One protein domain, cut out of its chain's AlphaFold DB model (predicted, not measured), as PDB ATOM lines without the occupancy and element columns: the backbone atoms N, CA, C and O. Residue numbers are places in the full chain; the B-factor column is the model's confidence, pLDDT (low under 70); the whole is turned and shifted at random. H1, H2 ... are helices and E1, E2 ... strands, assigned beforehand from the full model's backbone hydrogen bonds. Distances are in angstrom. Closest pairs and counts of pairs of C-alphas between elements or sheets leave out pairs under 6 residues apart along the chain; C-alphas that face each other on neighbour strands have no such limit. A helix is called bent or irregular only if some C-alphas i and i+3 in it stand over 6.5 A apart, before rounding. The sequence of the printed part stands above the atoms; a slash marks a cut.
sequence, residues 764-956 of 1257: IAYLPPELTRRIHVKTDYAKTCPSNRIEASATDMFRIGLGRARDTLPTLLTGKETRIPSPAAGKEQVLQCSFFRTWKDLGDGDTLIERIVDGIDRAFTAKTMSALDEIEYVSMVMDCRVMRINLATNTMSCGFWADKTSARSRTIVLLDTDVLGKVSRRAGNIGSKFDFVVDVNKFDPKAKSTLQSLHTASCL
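What this domain is: This is residues 764 to 956 of the 1257 residues of an uncharacterized protein of viral metagenome (UniProt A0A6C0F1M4). A strongly twisted sheet of five strands forms the core, with helices H3 and H7 on one face and the long helix H8 across the other, and a small head of helices, H4, H5 and H6, sits beyond H7 at one end. The short helices H1 and H2 lie towards the opposite end, and the head at one end and H2 at the other make the long axis. The printed part has 193 residues, with eight named helices and five named strands in the order H1 H2 E1 H3 H4 H5 H6 H7 E2 E3 E4 E5 H8, and its class is mixed, helices and strands. The sheet is branched at E4 and mixed, with E2 and E3 parallel and the other neighbour pairs antiparallel. The whole is compact, with a radius of gyration of the C-alphas of 18.0 A and spans of 61 by 43 by 29 A.

Where its parts are: The printed part begins at Ile 764, and residues 764 to 765, a stretch too short to be named, are paired as strands are with residues 799 to 800. H1 is residues 769 to 774, beginning at C-alpha 769 (113.981, 125.488, 155.366), and H2 is residues 781 to 784. E1 is residues 795 to 801, 17.3 A long. H3, residues 805 to 814, is 13.2 A long and only just irregular, with C-alphas 807 and 810 at 6.7 A. H4 is residues 827 to 830, and H5, residues 834 to 838, is only just irregular, with C-alphas 834 and 837 at 6.53 A. H6, residues 848 to 861, is 19.8 A long and begins at C-alpha 848 (134.866, 168.767, 152.310); H7, residues 867 to 877, is 15.6 A. E2, residues 880 to 885, is 16.2 A, E3, residues 906 to 911, is 16.6 A, and E4, residues 914 to 921, is 19.2 A and bends by 67 degrees at residue 917. E5 is residues 930 to 933, and H8, residues 941 to 955, is 20.5 A long and ends at C-alpha 955 (123.982, 141.951, 140.063).

How they stand to each other: E3, E4 and E5 form a meander, each strand the antiparallel neighbour of the one before; E3 and E4 are a hairpin, and so are E4 and E5. E1 lies on one side of E4, with N 800 and O 915 at 2.8 A, and E3 and E5 lie on the other side, with N 911 and O 914 at 2.7 A and N 918 and O 933 at 2.8 A. E2 is parallel to E3, with N 883 and O 908 at 2.8 A. H3 is over E4, 8.7 A in height over the sheet, slantwise to the strands at 42 degrees on the local plane. H7 is on the same face, over none of the strands, and touches H3 at a steep tilt of 45 degrees, the same way, with C-alphas of Ala 805 and Ile 871 closest at 5.5 A. H8, on the opposite face, is over E2 and E3 and runs across the strands; the C-alphas of Met 883 and His 951 come closest, 6.5 A. H2 only grazes the sheet, and H1 is not on it but near H8. H4 touches H7, with C-alphas of Val 830 and Tyr 873 closest at 6.5 A. H6 touches H5 with residues 852 to 856 alone, only just, with 3 pairs of C-alphas within 8 A; those of Phe 836 and Ile 852 are closest, 7.3 A. In H1, H6, H7 and H8 every O i to N i+4 pair is within hydrogen-bond range; in H3 4 of 6 are, in H5 0 of 1, with 1 of 2 O i to N i+3 pairs, and H2 and H4 are too short for such a pair.

The domain as a whole: The two C-alphas farthest apart, those of Lys 783 and Asp 846, are 61.3 A apart. The printed part has no cut. The links H3 to H4 and E2 to E3 are long, with 12 and 20 residues. The mean pLDDT of the printed part is 81.7, with residues 815 to 817, 898 to 904, 923 to 929 and 955 to 956 under 70.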
ATOM      1  N   ILE A 764     125.670 130.701 166.717       87.81
ATOM      2  CA  ILE A 764     125.072 130.073 165.536       87.81
ATOM      3  C   ILE A 764     123.559 129.914 165.676       87.81
ATOM      4  O   ILE A 764     123.060 129.651 166.773       87.81
ATOM      5  N   ALA A 765     122.837 130.044 164.565       88.69
ATOM      6  CA  ALA A 765     121.400 129.797 164.474       88.69
ATOM      7  C   ALA A 765     121.039 128.959 163.240       88.69
ATOM      8  O   ALA A 765     121.793 128.901 162.264       88.69
ATOM      9  N   TYR A 766     119.868 128.325 163.279       89.00
ATOM     10  CA  TYR A 766     119.366 127.504 162.176       89.00
ATOM     11  C   TYR A 766     119.094 128.319 160.905       89.00
ATOM     12  O   TYR A 766     118.676 129.480 160.961       89.00
ATOM     13  N   LEU A 767     119.302 127.692 159.742       87.75
ATOM     14  CA  LEU A 767     118.866 128.244 158.462       87.75
ATOM     15  C   LEU A 767     117.377 127.936 158.226       87.75
ATOM     16  O   LEU A 767     116.947 126.808 158.477       87.75
ATOM     17  N   PRO A 768     116.589 128.894 157.702       86.62
ATOM     18  CA  PRO A 768     115.210 128.635 157.301       86.62
ATOM     19  C   PRO A 768     115.111 127.521 156.235       86.62
ATOM     20  O   PRO A 768     115.897 127.541 155.281       86.62
ATOM     21  N   PRO A 769     114.130 126.597 156.320       82.19
ATOM     22  CA  PRO A 769     113.981 125.488 155.366       82.19
ATOM     23  C   PRO A 769     113.752 125.916 153.908       82.19
ATOM     24  O   PRO A 769     114.119 125.203 152.975       82.19
ATOM     25  N   GLU A 770     113.142 127.082 153.688       80.56
ATOM     26  CA  GLU A 770     112.977 127.650 152.343       80.56
ATOM     27  C   GLU A 770     114.305 128.131 151.759       80.56
ATOM     28  O   GLU A 770     114.592 127.932 150.575       80.56
ATOM     29  N   LEU A 771     115.153 128.729 152.602       84.75
ATOM     30  CA  LEU A 771     116.455 129.215 152.178       84.75
ATOM     31  C   LEU A 771     117.345 128.041 151.768       84.75
ATOM     32  O   LEU A 771     117.906 128.077 150.677       84.75
ATOM     33  N   THR A 772     117.428 126.986 152.587       85.69
ATOM     34  CA  THR A 772     118.274 125.808 152.312       85.69
ATOM     35  C   THR A 772     117.896 125.114 151.004       85.69
ATOM     36  O   THR A 772     118.789 124.780 150.217       85.69
ATOM     37  N   ARG A 773     116.592 124.997 150.708       84.56
ATOM     38  CA  ARG A 773     116.083 124.515 149.413       84.56
ATOM     39  C   ARG A 773     116.537 125.397 148.250       84.56
ATOM     40  O   ARG A 773     117.066 124.882 147.268       84.56
ATOM     41  N   ARG A 774     116.393 126.719 148.374       82.50
ATOM     42  CA  ARG A 774     116.706 127.685 147.306       82.50
ATOM     43  C   ARG A 774     118.196 127.756 146.964       82.50
ATOM     44  O   ARG A 774     118.544 127.846 145.790       82.50
ATOM     45  N   ILE A 775     119.078 127.710 147.964       86.12
ATOM     46  CA  ILE A 775     120.539 127.773 147.751       86.12
ATOM     47  C   ILE A 775     121.190 126.388 147.601       86.12
ATOM     48  O   ILE A 775     122.414 126.288 147.558       86.12
ATOM     49  N   HIS A 776     120.382 125.325 147.496       83.25
ATOM     50  CA  HIS A 776     120.823 123.933 147.346       83.25
ATOM     51  C   HIS A 776     121.813 123.467 148.425       83.25
ATOM     52  O   HIS A 776     122.713 122.664 148.163       83.25
ATOM     53  N   VAL A 777     121.631 123.949 149.653       84.62
ATOM     54  CA  VAL A 777     122.421 123.531 150.809       84.62
ATOM     55  C   VAL A 777     121.704 122.376 151.503       84.62
ATOM     56  O   VAL A 777     120.560 122.511 151.929       84.62
ATOM     57  N   LYS A 778     122.377 121.227 151.618       79.44
ATOM     58  CA  LYS A 778     121.871 120.072 152.368       79.44
ATOM     59  C   LYS A 778     122.204 120.242 153.852       79.44
ATOM     60  O   LYS A 778     123.384 120.294 154.187       79.44
ATOM     61  N   THR A 779     121.182 120.297 154.700       84.69
ATOM     62  CA  THR A 779     121.299 120.341 156.168       84.69
ATOM     63  C   THR A 779     120.655 119.101 156.781       84.69
ATOM     64  O   THR A 779     119.574 118.712 156.338       84.69
ATOM     65  N   ASP A 780     121.267 118.509 157.806       84.31
ATOM     66  CA  ASP A 780     120.723 117.352 158.538       84.31
ATOM     67  C   ASP A 780     120.717 117.651 160.043       84.31
ATOM     68  O   ASP A 780     121.389 117.005 160.849       84.31
ATOM     69  N   TYR A 781     119.957 118.684 160.424       85.44
ATOM     70  CA  TYR A 781     119.910 119.178 161.801       85.44
ATOM     71  C   TYR A 781     119.388 118.148 162.805       85.44
ATOM     72  O   TYR A 781     119.761 118.210 163.975       85.44
ATOM     73  N   ALA A 782     118.569 117.186 162.371       80.38
ATOM     74  CA  ALA A 782     118.094 116.107 163.235       80.38
ATOM     75  C   ALA A 782     119.250 115.208 163.700       80.38
ATOM     76  O   ALA A 782     119.281 114.783 164.854       80.38
ATOM     77  N   LYS A 783     120.228 114.960 162.821       82.25
ATOM     78  CA  LYS A 783     121.418 114.161 163.123       82.25
ATOM     79  C   LYS A 783     122.560 114.986 163.712       82.25
ATOM     80  O   LYS A 783     123.259 114.508 164.600       82.25
ATOM     81  N   THR A 784     122.780 116.202 163.213       81.31
ATOM     82  CA  THR A 784     123.898 117.058 163.644       81.31
ATOM     83  C   THR A 784     123.597 117.808 164.941       81.31
ATOM     84  O   THR A 784     124.535 118.138 165.669       81.31
ATOM     85  N   CYS A 785     122.312 118.051 165.248       83.31
ATOM     86  CA  CYS A 785     121.843 118.822 166.403       83.31
ATOM     87  C   CYS A 785     120.627 118.196 167.144       83.31
ATOM     88  O   CYS A 785     119.640 118.902 167.374       83.31
ATOM     89  N   PRO A 786     120.674 116.926 167.598       74.88
ATOM     90  CA  PRO A 786     119.529 116.189 168.173       74.88
ATOM     91  C   PRO A 786     118.936 116.784 169.469       74.88
ATOM     92  O   PRO A 786     117.898 116.336 169.950       74.88
ATOM     93  N   SER A 787     119.572 117.791 170.074       73.31
ATOM     94  CA  SER A 787     119.064 118.513 171.258       73.31
ATOM     95  C   SER A 787     119.317 120.020 171.184       73.31
ATOM     96  O   SER A 787     119.653 120.652 172.185       73.31
ATOM     97  N   ASN A 788     119.221 120.599 169.985       76.50
ATOM     98  CA  ASN A 788     119.611 121.987 169.701       76.50
ATOM     99  C   ASN A 788     121.068 122.312 170.044       76.50
ATOM    100  O   ASN A 788     121.430 123.464 170.261       76.50
ATOM    101  N   ARG A 789     121.910 121.282 170.088       80.00
ATOM    102  CA  ARG A 789     123.331 121.360 170.394       80.00
ATOM    103  C   ARG A 789     124.085 120.601 169.323       80.00
ATOM    104  O   ARG A 789     123.749 119.449 169.069       80.00
ATOM    105  N   ILE A 790     125.099 121.223 168.734       80.88
ATOM    106  CA  ILE A 790     125.909 120.561 167.713       80.88
ATOM    107  C   ILE A 790     126.794 119.470 168.334       80.88
ATOM    108  O   ILE A 790     127.530 119.692 169.310       80.88
ATOM    109  N   GLU A 791     126.696 118.269 167.771       80.44
ATOM    110  CA  GLU A 791     127.462 117.106 168.213       80.44
ATOM    111  C   GLU A 791     128.967 117.271 167.952       80.44
ATOM    112  O   GLU A 791     129.405 118.040 167.092       80.44
ATOM    113  N   ALA A 792     129.794 116.581 168.740       73.56
ATOM    114  CA  ALA A 792     131.246 116.639 168.569       73.56
ATOM    115  C   ALA A 792     131.645 116.137 167.169       73.56
ATOM    116  O   ALA A 792     131.186 115.082 166.735       73.56
ATOM    117  N   SER A 793     132.482 116.900 166.456       71.44
ATOM    118  CA  SER A 793     132.886 116.627 165.066       71.44
ATOM    119  C   SER A 793     131.754 116.663 164.025       71.44
ATOM    120  O   SER A 793     132.017 116.459 162.836       71.44
ATOM    121  N   ALA A 794     130.509 116.958 164.419       79.81
ATOM    122  CA  ALA A 794     129.431 117.208 163.472       79.81
ATOM    123  C   ALA A 794     129.685 118.528 162.739       79.81
ATOM    124  O   ALA A 794     130.212 119.491 163.305       79.81
ATOM    125  N   THR A 795     129.341 118.546 161.454       85.62
ATOM    126  CA  THR A 795     129.528 119.702 160.581       85.62
ATOM    127  C   THR A 795     128.247 119.955 159.809       85.62
ATOM    128  O   THR A 795     127.762 119.049 159.134       85.62
ATOM    129  N   ASP A 796     127.728 121.174 159.881       90.62
ATOM    130  CA  ASP A 796     126.522 121.580 159.155       90.62
ATOM    131  C   ASP A 796     126.584 123.077 158.801       90.62
ATOM    132  O   ASP A 796     127.551 123.769 159.139       90.62
ATOM    133  N   MET A 797     125.589 123.577 158.076       91.06
ATOM    134  CA  MET A 797     125.495 124.977 157.655       91.06
ATOM    135  C   MET A 797     124.602 125.770 158.609       91.06
ATOM    136  O   MET A 797     123.507 125.328 158.941       91.06
ATOM    137  N   PHE A 798     125.039 126.958 159.025       91.69
ATOM    138  CA  PHE A 798     124.327 127.799 159.990       91.69
ATOM    139  C   PHE A 798     124.394 129.282 159.615       91.69
ATOM    140  O   PHE A 798     125.216 129.710 158.799       91.69
ATOM    141  N   ARG A 799     123.534 130.077 160.257       91.31
ATOM    142  CA  ARG A 799     123.708 131.529 160.383       91.31
ATOM    143  C   ARG A 799     124.705 131.799 161.504       91.31
ATOM    144  O   ARG A 799     124.557 131.214 162.573       91.31
ATOM    145  N   ILE A 800     125.678 132.670 161.280       91.00
ATOM    146  CA  ILE A 800     126.711 133.046 162.251       91.00
ATOM    147  C   ILE A 800     126.560 134.533 162.573       91.00
ATOM    148  O   ILE A 800     126.546 135.360 161.660       91.00
ATOM    149  N   GLY A 801     126.472 134.871 163.858       88.62
ATOM    150  CA  GLY A 801     126.381 136.260 164.307       88.62
ATOM    151  C   GLY A 801     127.689 137.015 164.085       88.62
ATOM    152  O   GLY A 801     128.739 136.616 164.598       88.62
ATOM    153  N   LEU A 802     127.621 138.109 163.322       85.69
ATOM    154  CA  LEU A 802     128.767 138.976 163.027       85.69
ATOM    155  C   LEU A 802     129.034 140.011 164.125       85.69
ATOM    156  O   LEU A 802     130.189 140.341 164.353       85.69
ATOM    157  N   GLY A 803     128.002 140.567 164.766       85.62
ATOM    158  CA  GLY A 803     128.151 141.749 165.627       85.62
ATOM    159  C   GLY A 803     128.972 142.858 164.959       85.62
ATOM    160  O   GLY A 803     128.586 143.348 163.895       85.62
ATOM    161  N   ARG A 804     130.098 143.266 165.560       87.00
ATOM    162  CA  ARG A 804     131.002 144.261 164.957       87.00
ATOM    163  C   ARG A 804     131.951 143.633 163.941       87.00
ATOM    164  O   ARG A 804     132.899 142.933 164.288       87.00
ATOM    165  N   ALA A 805     131.730 143.953 162.667       87.38
ATOM    166  CA  ALA A 805     132.476 143.376 161.552       87.38
ATOM    167  C   ALA A 805     133.990 143.607 161.643       87.38
ATOM    168  O   ALA A 805     134.752 142.732 161.237       87.38
ATOM    169  N   ARG A 806     134.441 144.735 162.212       86.44
ATOM    170  CA  ARG A 806     135.877 145.014 162.383       86.44
ATOM    171  C   ARG A 806     136.598 143.997 163.281       86.44
ATOM    172  O   ARG A 806     137.798 143.807 163.118       86.44
ATOM    173  N   ASP A 807     135.871 143.386 164.219       85.88
ATOM    174  CA  ASP A 807     136.410 142.495 165.250       85.88
ATOM    175  C   ASP A 807     136.223 141.019 164.845       85.88
ATOM    176  O   ASP A 807     137.098 140.175 165.052       85.88
ATOM    177  N   THR A 808     135.097 140.690 164.204       87.38
ATOM    178  CA  THR A 808     134.712 139.299 163.917       87.38
ATOM    179  C   THR A 808     135.056 138.829 162.505       87.38
ATOM    180  O   THR A 808     135.480 137.683 162.327       87.38
ATOM    181  N   LEU A 809     134.923 139.688 161.489       87.56
ATOM    182  CA  LEU A 809     135.115 139.304 160.086       87.56
ATOM    183  C   LEU A 809     136.567 138.892 159.759       87.56
ATOM    184  O   LEU A 809     136.737 137.873 159.076       87.56
ATOM    185  N   PRO A 810     137.617 139.568 160.283       87.38
ATOM    186  CA  PRO A 810     139.002 139.112 160.143       87.38
ATOM    187  C   PRO A 810     139.210 137.683 160.640       87.38
ATOM    188  O   PRO A 810     139.803 136.849 159.942       87.38
ATOM    189  N   THR A 811     138.649 137.388 161.812       85.31
ATOM    190  CA  THR A 811     138.733 136.088 162.474       85.31
ATOM    191  C   THR A 811     137.991 135.012 161.682       85.31
ATOM    192  O   THR A 811     138.545 133.937 161.458       85.31
ATOM    193  N   LEU A 812     136.789 135.304 161.168       86.06
ATOM    194  CA  LEU A 812     135.995 134.359 160.368       86.06
ATOM    195  C   LEU A 812     136.621 134.039 158.998       86.06
ATOM    196  O   LEU A 812     136.498 132.913 158.515       86.06
ATOM    197  N   LEU A 813     137.296 135.001 158.360       82.44
ATOM    198  CA  LEU A 813     137.869 134.823 157.017       82.44
ATOM    199  C   LEU A 813     139.307 134.296 157.012       82.44
ATOM    200  O   LEU A 813     139.675 133.517 156.128       82.44
ATOM    201  N   THR A 814     140.136 134.747 157.955       74.50
ATOM    202  CA  THR A 814     141.582 134.455 157.970       74.50
ATOM    203  C   THR A 814     142.021 133.576 159.136       74.50
ATOM    204  O   THR A 814     143.150 133.082 159.124       74.50
ATOM    205  N   GLY A 815     141.154 133.362 160.132       67.31
ATOM    206  CA  GLY A 815     141.488 132.630 161.355       67.31
ATOM    207  C   GLY A 815     142.459 133.374 162.281       67.31
ATOM    208  O   GLY A 815     142.972 132.769 163.218       67.31
ATOM    209  N   LYS A 816     142.747 134.656 162.010       68.19
ATOM    210  CA  LYS A 816     143.639 135.516 162.796       68.19
ATOM    211  C   LYS A 816     142.974 136.865 163.060       68.19
ATOM    212  O   LYS A 816     142.317 137.414 162.176       68.19
ATOM    213  N   GLU A 817     143.221 137.426 164.238       68.25
ATOM    214  CA  GLU A 817     142.862 138.808 164.563       68.25
ATOM    215  C   GLU A 817     143.755 139.755 163.749       68.25
ATOM    216  O   GLU A 817     144.902 140.030 164.100       68.25
ATOM    217  N   THR A 818     143.252 140.201 162.598       75.25
ATOM    218  CA  THR A 818     143.926 141.198 161.759       75.25
ATOM    219  C   THR A 818     143.277 142.546 162.032       75.25
ATOM    220  O   THR A 818     142.064 142.682 161.891       75.25
ATOM    221  N   ARG A 819     144.069 143.546 162.433       79.88
ATOM    222  CA  ARG A 819     143.551 144.878 162.762       79.88
ATOM    223  C   ARG A 819     143.120 145.610 161.491       79.88
ATOM    224  O   ARG A 819     143.938 145.814 160.597       79.88
ATOM    225  N   ILE A 820     141.861 146.040 161.443       88.75
ATOM    226  CA  ILE A 820     141.343 146.879 160.360       88.75
ATOM    227  C   ILE A 820     141.836 148.330 160.560       88.75
ATOM    228  O   ILE A 820     141.696 148.854 161.673       88.75
ATOM    229  N   PRO A 821     142.454 148.973 159.545       87.88
ATOM    230  CA  PRO A 821     142.819 150.386 159.584       87.88
ATOM    231  C   PRO A 821     141.584 151.265 159.793       87.88
ATOM    232  O   PRO A 821     140.469 150.885 159.443       87.88
ATOM    233  N   SER A 822     141.778 152.440 160.387       88.69
ATOM    234  CA  SER A 822     140.680 153.388 160.554       88.69
ATOM    235  C   SER A 822     140.360 154.088 159.222       88.69
ATOM    236  O   SER A 822     141.253 154.211 158.373       88.69
ATOM    237  N   PRO A 823     139.121 154.574 159.025       89.56
ATOM    238  CA  PRO A 823     138.721 155.327 157.837       89.56
ATOM    239  C   PRO A 823     139.681 156.462 157.443       89.56
ATOM    240  O   PRO A 823     139.947 156.638 156.254       89.56
ATOM    241  N   ALA A 824     140.279 157.167 158.407       85.62
ATOM    242  CA  ALA A 824     141.282 158.202 158.145       85.62
ATOM    243  C   ALA A 824     142.565 157.653 157.492       85.62
ATOM    244  O   ALA A 824     143.133 158.287 156.602       85.62
ATOM    245  N   ALA A 825     143.006 156.453 157.886       83.31
ATOM    246  CA  ALA A 825     144.161 155.770 157.299       83.31
ATOM    247  C   ALA A 825     143.824 155.015 155.995       83.31
ATOM    248  O   ALA A 825     144.731 154.623 155.266       83.31
ATOM    249  N   GLY A 826     142.535 154.813 155.701       82.38
ATOM    250  CA  GLY A 826     142.021 154.122 154.515       82.38
ATOM    251  C   GLY A 826     141.191 155.026 153.605       82.38
ATOM    252  O   GLY A 826     140.122 154.619 153.144       82.38
ATOM    253  N   LYS A 827     141.651 156.264 153.376       81.44
ATOM    254  CA  LYS A 827     140.926 157.304 152.623       81.44
ATOM    255  C   LYS A 827     140.429 156.809 151.260       81.44
ATOM    256  O   LYS A 827     139.275 157.036 150.906       81.44
ATOM    257  N   GLU A 828     141.265 156.087 150.520       78.50
ATOM    258  CA  GLU A 828     140.919 155.555 149.193       78.50
ATOM    259  C   GLU A 828     139.817 154.491 149.240       78.50
ATOM    260  O   GLU A 828     139.007 154.407 148.318       78.50
ATOM    261  N   GLN A 829     139.754 153.691 150.305       83.31
ATOM    262  CA  GLN A 829     138.732 152.662 150.496       83.31
ATOM    263  C   GLN A 829     137.409 153.283 150.968       83.31
ATOM    264  O   GLN A 829     136.341 152.886 150.504       83.31
ATOM    265  N   VAL A 830     137.467 154.303 151.831       84.25
ATOM    266  CA  VAL A 830     136.281 155.036 152.315       84.25
ATOM    267  C   VAL A 830     135.574 155.764 151.176       84.25
ATOM    268  O   VAL A 830     134.353 155.692 151.068       84.25
ATOM    269  N   LEU A 831     136.333 156.403 150.280       80.62
ATOM    270  CA  LEU A 831     135.794 157.097 149.104       80.62
ATOM    271  C   LEU A 831     135.007 156.181 148.156       80.62
ATOM    272  O   LEU A 831     134.245 156.660 147.314       80.62
ATOM    273  N   GLN A 832     135.205 154.867 148.264       76.44
ATOM    274  CA  GLN A 832     134.514 153.873 147.450       76.44
ATOM    275  C   GLN A 832     133.234 153.343 148.096       76.44
ATOM    276  O   GLN A 832     132.457 152.693 147.399       76.44
ATOM    277  N   CYS A 833     133.015 153.613 149.384       81.56
ATOM    278  CA  CYS A 833     131.839 153.162 150.117       81.56
ATOM    279  C   CYS A 833     130.604 153.996 149.762       81.56
ATOM    280  O   CYS A 833     130.673 155.216 149.596       81.56
ATOM    281  N   SER A 834     129.451 153.338 149.675       80.88
ATOM    282  CA  SER A 834     128.182 153.944 149.273       80.88
ATOM    283  C   SER A 834     127.716 155.043 150.237       80.88
ATOM    284  O   SER A 834     127.273 156.109 149.797       80.88
ATOM    285  N   PHE A 835     127.905 154.835 151.544       82.38
ATOM    286  CA  PHE A 835     127.513 155.772 152.599       82.38
ATOM    287  C   PHE A 835     128.346 157.061 152.634       82.38
ATOM    288  O   PHE A 835     127.931 158.038 153.253       82.38
ATOM    289  N   PHE A 836     129.501 157.109 151.960       82.69
ATOM    290  CA  PHE A 836     130.352 158.302 151.941       82.69
ATOM    291  C   PHE A 836     129.593 159.541 151.436       82.69
ATOM    292  O   PHE A 836     129.751 160.638 151.962       82.69
ATOM    293  N   ARG A 837     128.719 159.359 150.436       71.94
ATOM    294  CA  ARG A 837     127.985 160.449 149.766       71.94
ATOM    295  C   ARG A 837     126.799 160.972 150.570       71.94
ATOM    296  O   ARG A 837     126.337 162.081 150.333       71.94
ATOM    297  N   THR A 838     126.273 160.156 151.475       75.12
ATOM    298  CA  THR A 838     125.096 160.474 152.290       75.12
ATOM    299  C   THR A 838     125.473 160.879 153.712       75.12
ATOM    300  O   THR A 838     124.587 161.159 154.524       75.12
ATOM    301  N   TRP A 839     126.772 160.937 154.017       80.44
ATOM    302  CA  TRP A 839     127.275 161.242 155.345       80.44
ATOM    303  C   TRP A 839     127.067 162.715 155.705       80.44
ATOM    304  O   TRP A 839     127.570 163.614 155.033       80.44
ATOM    305  N   LYS A 840     126.319 162.966 156.783       78.44
ATOM    306  CA  LYS A 840     125.932 164.321 157.216       78.44
ATOM    307  C   LYS A 840     126.755 164.846 158.389       78.44
ATOM    308  O   LYS A 840     126.899 166.057 158.537       78.44
ATOM    309  N   ASP A 841     127.310 163.948 159.198       80.00
ATOM    310  CA  ASP A 841     128.044 164.300 160.412       80.00
ATOM    311  C   ASP A 841     129.493 164.648 160.070       80.00
ATOM    312  O   ASP A 841     130.410 163.842 160.233       80.00
ATOM    313  N   LEU A 842     129.678 165.859 159.542       82.69
ATOM    314  CA  LEU A 842     130.976 166.383 159.133       82.69
ATOM    315  C   LEU A 842     131.914 166.553 160.337       82.69
ATOM    316  O   LEU A 842     131.528 167.039 161.403       82.69
ATOM    317  N   GLY A 843     133.157 166.137 160.146       81.00
ATOM    318  CA  GLY A 843     134.288 166.375 161.027       81.00
ATOM    319  C   GLY A 843     135.114 167.589 160.638       81.00
ATOM    320  O   GLY A 843     134.661 168.461 159.882       81.00
ATOM    321  N   ASP A 844     136.320 167.625 161.186       77.69
ATOM    322  CA  ASP A 844     137.277 168.707 160.990       77.69
ATOM    323  C   ASP A 844     138.167 168.413 159.767       77.69
ATOM    324  O   ASP A 844     138.514 167.266 159.491       77.69
ATOM    325  N   GLY A 845     138.508 169.441 158.985       79.44
ATOM    326  CA  GLY A 845     139.320 169.294 157.772       79.44
ATOM    327  C   GLY A 845     139.251 170.509 156.847       79.44
ATOM    328  O   GLY A 845     138.258 171.242 156.851       79.44
ATOM    329  N   ASP A 846     140.296 170.702 156.040       71.75
ATOM    330  CA  ASP A 846     140.427 171.851 155.132       71.75
ATOM    331  C   ASP A 846     139.574 171.682 153.867       71.75
ATOM    332  O   ASP A 846     139.078 172.651 153.291       71.75
ATOM    333  N   THR A 847     139.348 170.434 153.452       76.38
ATOM    334  CA  THR A 847     138.477 170.087 152.324       76.38
ATOM    335  C   THR A 847     137.213 169.362 152.782       76.38
ATOM    336  O   THR A 847     137.200 168.660 153.791       76.38
ATOM    337  N   LEU A 848     136.122 169.474 152.015       71.19
ATOM    338  CA  LEU A 848     134.866 168.767 152.310       71.19
ATOM    339  C   LEU A 848     135.068 167.246 152.411       71.19
ATOM    340  O   LEU A 848     134.484 166.604 153.278       71.19
ATOM    341  N   ILE A 849     135.930 166.684 151.561       78.56
ATOM    342  CA  ILE A 849     136.282 165.262 151.591       78.56
ATOM    343  C   ILE A 849     136.945 164.899 152.923       78.56
ATOM    344  O   ILE A 849     136.576 163.896 153.521       78.56
ATOM    345  N   GLU A 850     137.888 165.705 153.410       81.94
ATOM    346  CA  GLU A 850     138.549 165.459 154.699       81.94
ATOM    347  C   GLU A 850     137.576 165.561 155.864       81.94
ATOM    348  O   GLU A 850     137.573 164.682 156.717       81.94
ATOM    349  N   ARG A 851     136.671 166.542 155.835       81.00
ATOM    350  CA  ARG A 851     135.610 166.675 156.841       81.00
ATOM    351  C   ARG A 851     134.678 165.465 156.853       81.00
ATOM    352  O   ARG A 851     134.295 164.995 157.919       81.00
ATOM    353  N   ILE A 852     134.304 164.931 155.689       83.88
ATOM    354  CA  ILE A 852     133.477 163.718 155.613       83.88
ATOM    355  C   ILE A 852     134.254 162.503 156.140       83.88
ATOM    356  O   ILE A 852     133.724 161.756 156.961       83.88
ATOM    357  N   VAL A 853     135.509 162.317 155.712       88.81
ATOM    358  CA  VAL A 853     136.361 161.203 156.165       88.81
ATOM    359  C   VAL A 853     136.582 161.251 157.678       88.81
ATOM    360  O   VAL A 853     136.456 160.217 158.325       88.81
ATOM    361  N   ASP A 854     136.839 162.426 158.254       88.69
ATOM    362  CA  ASP A 854     136.991 162.614 159.703       88.69
ATOM    363  C   ASP A 854     135.679 162.327 160.456       88.69
ATOM    364  O   ASP A 854     135.658 161.641 161.477       88.69
ATOM    365  N   GLY A 855     134.543 162.759 159.902       88.12
ATOM    366  CA  GLY A 855     133.214 162.403 160.400       88.12
ATOM    367  C   GLY A 855     132.986 160.890 160.486       88.12
ATOM    368  O   GLY A 855     132.535 160.378 161.515       88.12
ATOM    369  N   ILE A 856     133.348 160.174 159.420       89.56
ATOM    370  CA  ILE A 856     133.252 158.713 159.328       89.56
ATOM    371  C   ILE A 856     134.242 158.042 160.288       89.56
ATOM    372  O   ILE A 856     133.873 157.091 160.977       89.56
ATOM    373  N   ASP A 857     135.480 158.532 160.378       91.50
ATOM    374  CA  ASP A 857     136.511 157.994 161.272       91.50
ATOM    375  C   ASP A 857     136.104 158.110 162.745       91.50
ATOM    376  O   ASP A 857     136.204 157.133 163.493       91.50
ATOM    377  N   ARG A 858     135.531 159.252 163.152       90.25
ATOM    378  CA  ARG A 858     134.975 159.435 164.500       90.25
ATOM    379  C   ARG A 858     133.850 158.446 164.787       90.25
ATOM    380  O   ARG A 858     133.867 157.817 165.843       90.25
ATOM    381  N   ALA A 859     132.900 158.263 163.868       88.56
ATOM    382  CA  ALA A 859     131.797 157.316 164.059       88.56
ATOM    383  C   ALA A 859     132.258 155.852 164.072       88.56
ATOM    384  O   ALA A 859     131.752 155.034 164.852       88.56
ATOM    385  N   PHE A 860     133.259 155.519 163.253       89.88
ATOM    386  CA  PHE A 860     133.916 154.223 163.285       89.88
ATOM    387  C   PHE A 860     134.580 154.028 164.651       89.88
ATOM    388  O   PHE A 860     134.246 153.078 165.354       89.88
ATOM    389  N   THR A 861     135.436 154.942 165.102       87.50
ATOM    390  CA  THR A 861     136.167 154.837 166.377       87.50
ATOM    391  C   THR A 861     135.238 154.815 167.599       87.50
ATOM    392  O   THR A 861     135.430 153.999 168.501       87.50
ATOM    393  N   ALA A 862     134.176 155.624 167.598       87.12
ATOM    394  CA  ALA A 862     133.167 155.686 168.659       87.12
ATOM    395  C   ALA A 862     132.166 154.512 168.649       87.12
ATOM    396  O   ALA A 862     131.319 154.423 169.537       87.12
ATOM    397  N   LYS A 863     132.253 153.602 167.667       86.44
ATOM    398  CA  LYS A 863     131.324 152.471 167.470       86.44
ATOM    399  C   LYS A 863     129.859 152.905 167.287       86.44
ATOM    400  O   LYS A 863     128.943 152.149 167.611       86.44
ATOM    401  N   THR A 864     129.623 154.098 166.750       85.56
ATOM    402  CA  THR A 864     128.276 154.620 166.454       85.56
ATOM    403  C   THR A 864     127.860 154.398 164.999       85.56
ATOM    404  O   THR A 864     126.689 154.558 164.672       85.56
ATOM    405  N   MET A 865     128.795 153.971 164.145       86.38
ATOM    406  CA  MET A 865     128.530 153.572 162.761       86.38
ATOM    407  C   MET A 865     127.558 152.384 162.684       86.38
ATOM    408  O   MET A 865     127.586 151.485 163.539       86.38
ATOM    409  N   SER A 866     126.698 152.385 161.659       87.00
ATOM    410  CA  SER A 866     125.733 151.308 161.431       87.00
ATOM    411  C   SER A 866     126.441 150.000 161.051       87.00
ATOM    412  O   SER A 866     127.552 150.005 160.519       87.00
ATOM    413  N   ALA A 867     125.797 148.860 161.318       83.62
ATOM    414  CA  ALA A 867     126.394 147.550 161.054       83.62
ATOM    415  C   ALA A 867     126.680 147.321 159.559       83.62
ATOM    416  O   ALA A 867     127.710 146.748 159.222       83.62
ATOM    417  N   LEU A 868     125.799 147.785 158.666       85.19
ATOM    418  CA  LEU A 868     125.976 147.622 157.220       85.19
ATOM    419  C   LEU A 868     127.093 148.514 156.671       85.19
ATOM    420  O   LEU A 868     127.907 148.015 155.899       85.19
ATOM    421  N   ASP A 869     127.179 149.772 157.114       88.62
ATOM    422  CA  ASP A 869     128.245 150.691 156.684       88.62
ATOM    423  C   ASP A 869     129.620 150.187 157.159       88.62
ATOM    424  O   ASP A 869     130.611 150.221 156.428       88.62
ATOM    425  N   GLU A 870     129.678 149.639 158.377       89.69
ATOM    426  CA  GLU A 870     130.894 149.032 158.917       89.69
ATOM    427  C   GLU A 870     131.296 147.764 158.137       89.69
ATOM    428  O   GLU A 870     132.473 147.587 157.824       89.69
ATOM    429  N   ILE A 871     130.338 146.899 157.769       90.38
ATOM    430  CA  ILE A 871     130.584 145.713 156.925       90.38
ATOM    431  C   ILE A 871     131.085 146.122 155.539       90.38
ATOM    432  O   ILE A 871     132.025 145.505 155.034       90.38
ATOM    433  N   GLU A 872     130.484 147.142 154.923       88.81
ATOM    434  CA  GLU A 872     130.885 147.654 153.611       88.81
ATOM    435  C   GLU A 872     132.358 148.098 153.643       88.81
ATOM    436  O   GLU A 872     133.171 147.574 152.878       88.81
ATOM    437  N   TYR A 873     132.746 148.940 154.604       90.88
ATOM    438  CA  TYR A 873     134.134 149.392 154.744       90.88
ATOM    439  C   TYR A 873     135.121 148.246 155.036       90.88
ATOM    440  O   TYR A 873     136.144 148.108 154.360       90.88
ATOM    441  N   VAL A 874     134.816 147.386 156.015       90.00
ATOM    442  CA  VAL A 874     135.710 146.287 156.429       90.00
ATOM    443  C   VAL A 874     135.903 145.272 155.298       90.00
ATOM    444  O   VAL A 874     137.019 144.799 155.072       90.00
ATOM    445  N   SER A 875     134.840 144.943 154.561       88.81
ATOM    446  CA  SER A 875     134.921 144.002 153.437       88.81
ATOM    447  C   SER A 875     135.748 144.548 152.270       88.81
ATOM    448  O   SER A 875     136.484 143.773 151.659       88.81
ATOM    449  N   MET A 876     135.725 145.865 152.031       86.06
ATOM    450  CA  MET A 876     136.586 146.516 151.035       86.06
ATOM    451  C   MET A 876     138.066 146.409 151.402       86.06
ATOM    452  O   MET A 876     138.893 146.018 150.582       86.06
ATOM    453  N   VAL A 877     138.405 146.715 152.657       87.25
ATOM    454  CA  VAL A 877     139.781 146.617 153.168       87.25
ATOM    455  C   VAL A 877     140.323 145.189 153.056       87.25
ATOM    456  O   VAL A 877     141.508 144.983 152.801       87.25
ATOM    457  N   MET A 878     139.462 144.192 153.258       84.56
ATOM    458  CA  MET A 878     139.835 142.778 153.235       84.56
ATOM    459  C   MET A 878     139.818 142.132 151.839       84.56
ATOM    460  O   MET A 878     140.037 140.919 151.756       84.56
ATOM    461  N   ASP A 879     139.546 142.904 150.778       84.25
ATOM    462  CA  ASP A 879     139.320 142.410 149.408       84.25
ATOM    463  C   ASP A 879     138.301 141.251 149.384       84.25
ATOM    464  O   ASP A 879     138.530 140.156 148.859       84.25
ATOM    465  N   CYS A 880     137.176 141.459 150.078       86.19
ATOM    466  CA  CYS A 880     136.139 140.458 150.270       86.19
ATOM    467  C   CYS A 880     134.846 140.862 149.561       86.19
ATOM    468  O   CYS A 880     134.217 141.863 149.890       86.19
ATOM    469  N   ARG A 881     134.408 140.026 148.619       87.94
ATOM    470  CA  ARG A 881     133.126 140.177 147.931       87.94
ATOM    471  C   ARG A 881     131.976 139.791 148.856       87.94
ATOM    472  O   ARG A 881     132.027 138.743 149.504       87.94
ATOM    473  N   VAL A 882     130.907 140.582 148.864       89.56
ATOM    474  CA  VAL A 882     129.724 140.317 149.690       89.56
ATOM    475  C   VAL A 882     128.533 140.021 148.789       89.56
ATOM    476  O   VAL A 882     128.213 140.814 147.916       89.56
ATOM    477  N   MET A 883     127.857 138.898 149.014       90.25
ATOM    478  CA  MET A 883     126.544 138.576 148.443       90.25
ATOM    479  C   MET A 883     125.481 138.837 149.509       90.25
ATOM    480  O   MET A 883     125.733 138.552 150.677       90.25
ATOM    481  N   ARG A 884     124.295 139.346 149.160       89.62
ATOM    482  CA  ARG A 884     123.262 139.673 150.157       89.62
ATOM    483  C   ARG A 884     121.977 138.905 149.902       89.62
ATOM    484  O   ARG A 884     121.406 139.003 148.821       89.62
ATOM    485  N   ILE A 885     121.478 138.201 150.910       87.94
ATOM    486  CA  ILE A 885     120.169 137.546 150.878       87.94
ATOM    487  C   ILE A 885     119.299 138.162 151.968       87.94
ATOM    488  O   ILE A 885     119.693 138.212 153.132       87.94
ATOM    489  N   ASN A 886     118.109 138.607 151.578       82.50
ATOM    490  CA  ASN A 886     117.090 139.062 152.515       82.50
ATOM    491  C   ASN A 886     116.347 137.839 153.071       82.50
ATOM    492  O   ASN A 886     115.782 137.065 152.296       82.50
ATOM    493  N   LEU A 887     116.353 137.645 154.393       79.50
ATOM    494  CA  LEU A 887     115.744 136.459 155.011       79.50
ATOM    495  C   LEU A 887     114.208 136.488 155.001       79.50
ATOM    496  O   LEU A 887     113.588 135.428 155.049       79.50
ATOM    497  N   ALA A 888     113.586 137.668 154.919       76.06
ATOM    498  CA  ALA A 888     112.129 137.804 154.882       76.06
ATOM    499  C   ALA A 888     111.549 137.429 153.511       76.06
ATOM    500  O   ALA A 888     110.505 136.786 153.428       76.06
ATOM    501  N   THR A 889     112.230 137.807 152.429       76.75
ATOM    502  CA  THR A 889     111.798 137.515 151.049       76.75
ATOM    503  C   THR A 889     112.513 136.305 150.441       76.75
ATOM    504  O   THR A 889     112.159 135.849 149.353       76.75
ATOM    505  N   ASN A 890     113.545 135.787 151.114       74.25
ATOM    506  CA  ASN A 890     114.493 134.786 150.620       74.25
ATOM    507  C   ASN A 890     115.192 135.172 149.302       74.25
ATOM    508  O   ASN A 890     115.765 134.303 148.645       74.25
ATOM    509  N   THR A 891     115.134 136.437 148.869       78.88
ATOM    510  CA  THR A 891     115.678 136.882 147.578       78.88
ATOM    511  C   THR A 891     117.140 137.293 147.687       78.88
ATOM    512  O   THR A 891     117.530 137.988 148.624       78.88
ATOM    513  N   MET A 892     117.931 136.905 146.683       82.25
ATOM    514  CA  MET A 892     119.277 137.434 146.481       82.25
ATOM    515  C   MET A 892     119.181 138.883 145.989       82.25
ATOM    516  O   MET A 892     118.357 139.209 145.135       82.25
ATOM    517  N   SER A 893     120.029 139.735 146.543       80.00
ATOM    518  CA  SER A 893     120.239 141.126 146.155       80.00
ATOM    519  C   SER A 893     121.714 141.317 145.825       80.00
ATOM    520  O   SER A 893     122.566 140.588 146.348       80.00
ATOM    521  N   CYS A 894     122.020 142.275 144.947       75.88
ATOM    522  CA  CYS A 894     123.414 142.590 144.679       75.88
ATOM    523  C   CYS A 894     124.069 143.113 145.962       75.88
ATOM    524  O   CYS A 894     123.524 143.989 146.638       75.88
ATOM    525  N   GLY A 895     125.180 142.494 146.355       79.19
ATOM    526  CA  GLY A 895     125.924 142.916 147.532       79.19
ATOM    527  C   GLY A 895     127.051 143.876 147.169       79.19
ATOM    528  O   GLY A 895     127.001 144.557 146.149       79.19
ATOM    529  N   PHE A 896     128.062 143.963 148.026       81.94
ATOM    530  CA  PHE A 896     129.155 144.915 147.856       81.94
ATOM    531  C   PHE A 896     130.307 144.308 147.042       81.94
ATOM    532  O   PHE A 896     130.591 143.106 147.120       81.94
ATOM    533  N   TRP A 897     131.008 145.168 146.298       79.12
ATOM    534  CA  TRP A 897     132.308 144.878 145.670       79.12
ATOM    535  C   TRP A 897     132.316 143.791 144.586       79.12
ATOM    536  O   TRP A 897     133.385 143.311 144.198       79.12
ATOM    537  N   ALA A 898     131.146 143.414 144.063       62.03
ATOM    538  CA  ALA A 898     131.000 142.423 142.998       62.03
ATOM    539  C   ALA A 898     131.841 142.752 141.750       62.03
ATOM    540  O   ALA A 898     132.478 141.854 141.196       62.03
ATOM    541  N   ASP A 899     131.914 144.035 141.393       59.09
ATOM    542  CA  ASP A 899     132.520 144.518 140.144       59.09
ATOM    543  C   ASP A 899     134.003 144.884 140.296       59.09
ATOM    544  O   ASP A 899     134.711 145.075 139.312       59.09
ATOM    545  N   LYS A 900     134.484 144.983 141.541       60.72
ATOM    546  CA  LYS A 900     135.834 145.471 141.875       60.72
ATOM    547  C   LYS A 900     136.783 144.394 142.387       60.72
ATOM    548  O   LYS A 900     137.986 144.609 142.452       60.72
ATOM    549  N   THR A 901     136.252 143.233 142.752       60.97
ATOM    550  CA  THR A 901     137.032 142.117 143.299       60.97
ATOM    551  C   THR A 901     137.256 141.065 142.214       60.97
ATOM    552  O   THR A 901     136.366 140.790 141.412       60.97
ATOM    553  N   SER A 902     138.423 140.422 142.177       61.97
ATOM    554  CA  SER A 902     138.682 139.323 141.232       61.97
ATOM    555  C   SER A 902     137.763 138.115 141.495       61.97
ATOM    556  O   SER A 902     137.321 137.896 142.624       61.97
ATOM    557  N   ALA A 903     137.547 137.248 140.501       58.69
ATOM    558  CA  ALA A 903     136.792 135.998 140.683       58.69
ATOM    559  C   ALA A 903     137.432 135.016 141.696       58.69
ATOM    560  O   ALA A 903     136.790 134.053 142.112       58.69
ATOM    561  N   ARG A 904     138.698 135.242 142.081       59.47
ATOM    562  CA  ARG A 904     139.429 134.456 143.092       59.47
ATOM    563  C   ARG A 904     139.360 135.063 144.496       59.47
ATOM    564  O   ARG A 904     139.880 134.457 145.431       59.47
ATOM    565  N   SER A 905     138.745 136.233 144.646       78.25
ATOM    566  CA  SER A 905     138.655 136.941 145.925       78.25
ATOM    567  C   SER A 905     137.712 136.214 146.879       78.25
ATOM    568  O   SER A 905     136.769 135.524 146.464       78.25
ATOM    569  N   ARG A 906     137.971 136.353 148.181       86.81
ATOM    570  CA  ARG A 906     137.150 135.728 149.229       86.81
ATOM    571  C   ARG A 906     135.727 136.255 149.127       86.81
ATOM    572  O   ARG A 906     135.531 137.449 148.925       86.81
ATOM    573  N   THR A 907     134.740 135.378 149.255       89.56
ATOM    574  CA  THR A 907     133.334 135.756 149.066       89.56
ATOM    575  C   THR A 907     132.511 135.318 150.265       89.56
ATOM    576  O   THR A 907     132.570 134.150 150.625       89.56
ATOM    577  N   ILE A 908     131.720 136.210 150.858       92.56
ATOM    578  CA  ILE A 908     130.783 135.881 151.945       92.56
ATOM    579  C   ILE A 908     129.336 136.083 151.500       92.56
ATOM    580  O   ILE A 908     129.062 136.890 150.612       92.56
ATOM    581  N   VAL A 909     128.401 135.382 152.146       92.88
ATOM    582  CA  VAL A 909     126.962 135.655 152.012       92.88
ATOM    583  C   VAL A 909     126.446 136.257 153.308       92.88
ATOM    584  O   VAL A 909     126.486 135.612 154.354       92.88
ATOM    585  N   LEU A 910     125.947 137.481 153.211       92.38
ATOM    586  CA  LEU A 910     125.281 138.207 154.274       92.38
ATOM    587  C   LEU A 910     123.781 137.877 154.262       92.38
ATOM    588  O   LEU A 910     123.104 138.040 153.246       92.38
ATOM    589  N   LEU A 911     123.282 137.408 155.396       88.69
ATOM    590  CA  LEU A 911     121.889 137.115 155.704       88.69
ATOM    591  C   LEU A 911     121.384 138.227 156.634       88.69
ATOM    592  O   LEU A 911     121.521 138.132 157.852       88.69
ATOM    593  N   ASP A 912     120.882 139.314 156.048       81.06
ATOM    594  CA  ASP A 912     120.624 140.604 156.710       81.06
ATOM    595  C   ASP A 912     121.862 141.203 157.410       81.06
ATOM    596  O   ASP A 912     122.595 141.967 156.784       81.06
ATOM    597  N   THR A 913     122.111 140.863 158.679       78.94
ATOM    598  CA  THR A 913     123.300 141.275 159.459       78.94
ATOM    599  C   THR A 913     124.182 140.102 159.895       78.94
ATOM    600  O   THR A 913     125.213 140.319 160.525       78.94
ATOM    601  N   ASP A 914     123.795 138.867 159.573       88.50
ATOM    602  CA  ASP A 914     124.523 137.642 159.914       88.50
ATOM    603  C   ASP A 914     125.250 137.082 158.690       88.50
ATOM    604  O   ASP A 914     124.957 137.459 157.560       88.50
ATOM    605  N   VAL A 915     126.164 136.131 158.878       91.81
ATOM    606  CA  VAL A 915     126.867 135.476 157.764       91.81
ATOM    607  C   VAL A 915     126.500 134.006 157.663       91.81
ATOM    608  O   VAL A 915     126.419 133.291 158.659       91.81
ATOM    609  N   LEU A 916     126.296 133.541 156.435       93.25
ATOM    610  CA  LEU A 916     126.177 132.120 156.139       93.25
ATOM    611  C   LEU A 916     127.544 131.448 156.288       93.25
ATOM    612  O   LEU A 916     128.512 131.858 155.645       93.25
ATOM    613  N   GLY A 917     127.620 130.367 157.058       91.94
ATOM    614  CA  GLY A 917     128.849 129.587 157.126       91.94
ATOM    615  C   GLY A 917     128.647 128.134 157.505       91.94
ATOM    616  O   GLY A 917     127.658 127.746 158.123       91.94
ATOM    617  N   LYS A 918     129.631 127.328 157.118       90.12
ATOM    618  CA  LYS A 918     129.783 125.942 157.544       90.12
ATOM    619  C   LYS A 918     130.471 125.934 158.901       90.12
ATOM    620  O   LYS A 918     131.536 126.535 159.045       90.12
ATOM    621  N   VAL A 919     129.872 125.263 159.876       89.75
ATOM    622  CA  VAL A 919     130.359 125.245 161.256       89.75
ATOM    623  C   VAL A 919     130.613 123.813 161.685       89.75
ATOM    624  O   VAL A 919     129.748 122.952 161.524       89.75
ATOM    625  N   SER A 920     131.796 123.567 162.243       85.69
ATOM    626  CA  SER A 920     132.155 122.288 162.852       85.69
ATOM    627  C   SER A 920     132.600 122.472 164.295       85.69
ATOM    628  O   SER A 920     133.337 123.405 164.621       85.69
ATOM    629  N   ARG A 921     132.173 121.569 165.179       81.56
ATOM    630  CA  ARG A 921     132.604 121.578 166.582       81.56
ATOM    631  C   ARG A 921     133.992 120.958 166.717       81.56
ATOM    632  O   ARG A 921     134.172 119.782 166.400       81.56
ATOM    633  N   ARG A 922     134.954 121.728 167.231       70.25
ATOM    634  CA  ARG A 922     136.339 121.276 167.426       70.25
ATOM    635  C   ARG A 922     136.428 120.347 168.650       70.25
ATOM    636  O   ARG A 922     135.793 120.597 169.675       70.25
ATOM    637  N   ALA A 923     137.201 119.266 168.553       55.81
ATOM    638  CA  ALA A 923     137.411 118.322 169.653       55.81
ATOM    639  C   ALA A 923     138.598 118.771 170.529       55.81
ATOM    640  O   ALA A 923     139.751 118.588 170.147       55.81
ATOM    641  N   GLY A 924     138.333 119.383 171.690       54.94
ATOM    642  CA  GLY A 924     139.368 119.757 172.670       54.94
ATOM    643  C   GLY A 924     138.999 120.952 173.559       54.94
ATOM    644  O   GLY A 924     138.061 121.685 173.262       54.94
ATOM    645  N   ASN A 925     139.752 121.154 174.649       44.62
ATOM    646  CA  ASN A 925     139.507 122.190 175.672       44.62
ATOM    647  C   ASN A 925     140.321 123.493 175.478       44.62
ATOM    648  O   ASN A 925     140.419 124.284 176.413       44.62
ATOM    649  N   ILE A 926     140.939 123.728 174.311       40.50
ATOM    650  CA  ILE A 926     141.803 124.904 174.074       40.50
ATOM    651  C   ILE A 926     141.460 125.564 172.725       40.50
ATOM    652  O   ILE A 926     141.553 124.921 171.679       40.50
ATOM    653  N   GLY A 927     141.107 126.856 172.752       53.47
ATOM    654  CA  GLY A 927     140.804 127.690 171.574       53.47
ATOM    655  C   GLY A 927     139.306 127.887 171.280       53.47
ATOM    656  O   GLY A 927     138.454 127.494 172.078       53.47
ATOM    657  N   SER A 928     138.981 128.521 170.140       54.88
ATOM    658  CA  SER A 928     137.593 128.739 169.697       54.88
ATOM    659  C   SER A 928     136.837 127.409 169.613       54.88
ATOM    660  O   SER A 928     137.300 126.443 169.005       54.88
ATOM    661  N   LYS A 929     135.658 127.353 170.244       68.50
ATOM    662  CA  LYS A 929     134.836 126.136 170.387       68.50
ATOM    663  C   LYS A 929     134.302 125.594 169.048       68.50
ATOM    664  O   LYS A 929     133.954 124.414 168.958       68.50
ATOM    665  N   PHE A 930     134.271 126.449 168.026       79.38
ATOM    666  CA  PHE A 930     133.857 126.149 166.660       79.38
ATOM    667  C   PHE A 930     134.953 126.489 165.653       79.38
ATOM    668  O   PHE A 930     135.722 127.436 165.840       79.38
ATOM    669  N   ASP A 931     134.958 125.728 164.565       83.88
ATOM    670  CA  ASP A 931     135.644 126.037 163.321       83.88
ATOM    671  C   ASP A 931     134.616 126.570 162.319       83.88
ATOM    672  O   ASP A 931     133.621 125.902 162.024       83.88
ATOM    673  N   PHE A 932     134.855 127.782 161.816       87.94
ATOM    674  CA  PHE A 932     133.972 128.474 160.881       87.94
ATOM    675  C   PHE A 932     134.588 128.503 159.484       87.94
ATOM    676  O   PHE A 932     135.750 128.869 159.305       87.94
ATOM    677  N   VAL A 933     133.784 128.182 158.475       90.31
ATOM    678  CA  VAL A 933     134.113 128.419 157.069       90.31
ATOM    679  C   VAL A 933     132.997 129.260 156.472       90.31
ATOM    680  O   VAL A 933     131.896 128.764 156.257       90.31
ATOM    681  N   VAL A 934     133.285 130.537 156.216       90.81
ATOM    682  CA  VAL A 934     132.318 131.508 155.661       90.81
ATOM    683  C   VAL A 934     132.598 131.887 154.206       90.81
ATOM    684  O   VAL A 934     131.757 132.488 153.549       90.81
ATOM    685  N   ASP A 935     133.778 131.527 153.691       90.56
ATOM    686  CA  ASP A 935     134.145 131.784 152.300       90.56
ATOM    687  C   ASP A 935     133.394 130.822 151.370       90.56
ATOM    688  O   ASP A 935     133.660 129.616 151.357       90.56
ATOM    689  N   VAL A 936     132.488 131.369 150.559       89.44
ATOM    690  CA  VAL A 936     131.654 130.654 149.579       89.44
ATOM    691  C   VAL A 936     132.503 129.830 148.620       89.44
ATOM    692  O   VAL A 936     132.082 128.765 148.167       89.44
ATOM    693  N   ASN A 937     133.737 130.259 148.338       86.94
ATOM    694  CA  ASN A 937     134.638 129.501 147.479       86.94
ATOM    695  C   ASN A 937     135.012 128.124 148.040       86.94
ATOM    696  O   ASN A 937     135.433 127.269 147.258       86.94
ATOM    697  N   LYS A 938     134.842 127.922 149.353       88.19
ATOM    698  CA  LYS A 938     135.109 126.685 150.095       88.19
ATOM    699  C   LYS A 938     133.834 125.889 150.418       88.19
ATOM    700  O   LYS A 938     133.909 124.900 151.147       88.19
ATOM    701  N   PHE A 939     132.669 126.316 149.923       90.31
ATOM    702  CA  PHE A 939     131.409 125.579 150.081       90.31
ATOM    703  C   PHE A 939     131.314 124.418 149.083       90.31
ATOM    704  O   PHE A 939     132.145 124.277 148.186       90.31
ATOM    705  N   ASP A 940     130.285 123.581 149.246       86.62
ATOM    706  CA  ASP A 940     129.965 122.520 148.289       86.62
ATOM    707  C   ASP A 940     129.825 123.089 146.858       86.62
ATOM    708  O   ASP A 940     129.213 124.153 146.697       86.62
ATOM    709  N   PRO A 941     130.347 122.412 145.811       87.00
ATOM    710  CA  PRO A 941     130.317 122.918 144.439       87.00
ATOM    711  C   PRO A 941     128.924 123.313 143.943       87.00
ATOM    712  O   PRO A 941     128.807 124.286 143.198       87.00
ATOM    713  N   LYS A 942     127.870 122.602 144.371       86.19
ATOM    714  CA  LYS A 942     126.487 122.884 143.965       86.19
ATOM    715  C   LYS A 942     125.931 124.125 144.662       86.19
ATOM    716  O   LYS A 942     125.284 124.952 144.020       86.19
ATOM    717  N   ALA A 943     126.204 124.283 145.956       86.00
ATOM    718  CA  ALA A 943     125.817 125.482 146.701       86.00
ATOM    719  C   ALA A 943     126.580 126.715 146.189       86.00
ATOM    720  O   ALA A 943     125.984 127.765 145.952       86.00
ATOM    721  N   LYS A 944     127.885 126.566 145.930       88.38
ATOM    722  CA  LYS A 944     128.740 127.608 145.353       88.38
ATOM    723  C   LYS A 944     128.232 128.069 143.987       88.38
ATOM    724  O   LYS A 944     128.049 129.268 143.795       88.38
ATOM    725  N   SER A 945     127.989 127.147 143.051       85.06
ATOM    726  CA  SER A 945     127.530 127.504 141.701       85.06
ATOM    727  C   SER A 945     126.148 128.161 141.718       85.06
ATOM    728  O   SER A 945     125.931 129.138 141.005       85.06
ATOM    729  N   THR A 946     125.244 127.691 142.586       87.00
ATOM    730  CA  THR A 946     123.910 128.282 142.773       87.00
ATOM    731  C   THR A 946     124.005 129.707 143.315       87.00
ATOM    732  O   THR A 946     123.410 130.620 142.746       87.00
ATOM    733  N   LEU A 947     124.776 129.924 144.386       88.25
ATOM    734  CA  LEU A 947     124.959 131.249 144.987       88.25
ATOM    735  C   LEU A 947     125.613 132.229 144.008       88.25
ATOM    736  O   LEU A 947     125.158 133.362 143.891       88.25
ATOM    737  N   GLN A 948     126.627 131.781 143.263       84.44
ATOM    738  CA  GLN A 948     127.271 132.590 142.229       84.44
ATOM    739  C   GLN A 948     126.310 132.928 141.086       84.44
ATOM    740  O   GLN A 948     126.259 134.079 140.677       84.44
ATOM    741  N   SER A 949     125.511 131.971 140.607       81.19
ATOM    742  CA  SER A 949     124.523 132.209 139.546       81.19
ATOM    743  C   SER A 949     123.425 133.180 139.980       81.19
ATOM    744  O   SER A 949     123.134 134.122 139.247       81.19
ATOM    745  N   LEU A 950     122.859 133.000 141.180       81.50
ATOM    746  CA  LEU A 950     121.851 133.904 141.739       81.50
ATOM    747  C   LEU A 950     122.415 135.306 141.953       81.50
ATOM    748  O   LEU A 950     121.762 136.283 141.616       81.50
ATOM    749  N   HIS A 951     123.632 135.410 142.484       81.88
ATOM    750  CA  HIS A 951     124.294 136.692 142.675       81.88
ATOM    751  C   HIS A 951     124.592 137.382 141.343       81.88
ATOM    752  O   HIS A 951     124.302 138.562 141.210       81.88
ATOM    753  N   THR A 952     125.102 136.661 140.338       76.31
ATOM    754  CA  THR A 952     125.285 137.209 138.986       76.31
ATOM    755  C   THR A 952     123.950 137.679 138.418       76.31
ATOM    756  O   THR A 952     123.877 138.796 137.936       76.31
ATOM    757  N   ALA A 953     122.875 136.897 138.547       74.25
ATOM    758  CA  ALA A 953     121.542 137.301 138.100       74.25
ATOM    759  C   ALA A 953     121.014 138.556 138.822       74.25
ATOM    760  O   ALA A 953     120.401 139.410 138.193       74.25
ATOM    761  N   SER A 954     121.275 138.687 140.125       70.88
ATOM    762  CA  SER A 954     120.863 139.843 140.933       70.88
ATOM    763  C   SER A 954     121.757 141.075 140.762       70.88
ATOM    764  O   SER A 954     121.297 142.182 141.020       70.88
ATOM    765  N   CYS A 955     123.018 140.889 140.362       67.38
ATOM    766  CA  CYS A 955     123.982 141.951 140.063       67.38
ATOM    767  C   CYS A 955     124.071 142.294 138.574       67.38
ATOM    768  O   CYS A 955     124.813 143.206 138.220       67.38
ATOM    769  N   LEU A 956     123.328 141.605 137.698       60.06
ATOM    770  CA  LEU A 956     123.110 142.025 136.314       60.06
ATOM    771  C   LEU A 956     122.281 143.319 136.327       60.06
ATOM    772  O   LEU A 956     121.091 143.326 136.029       60.06
TER     773      LEU A 956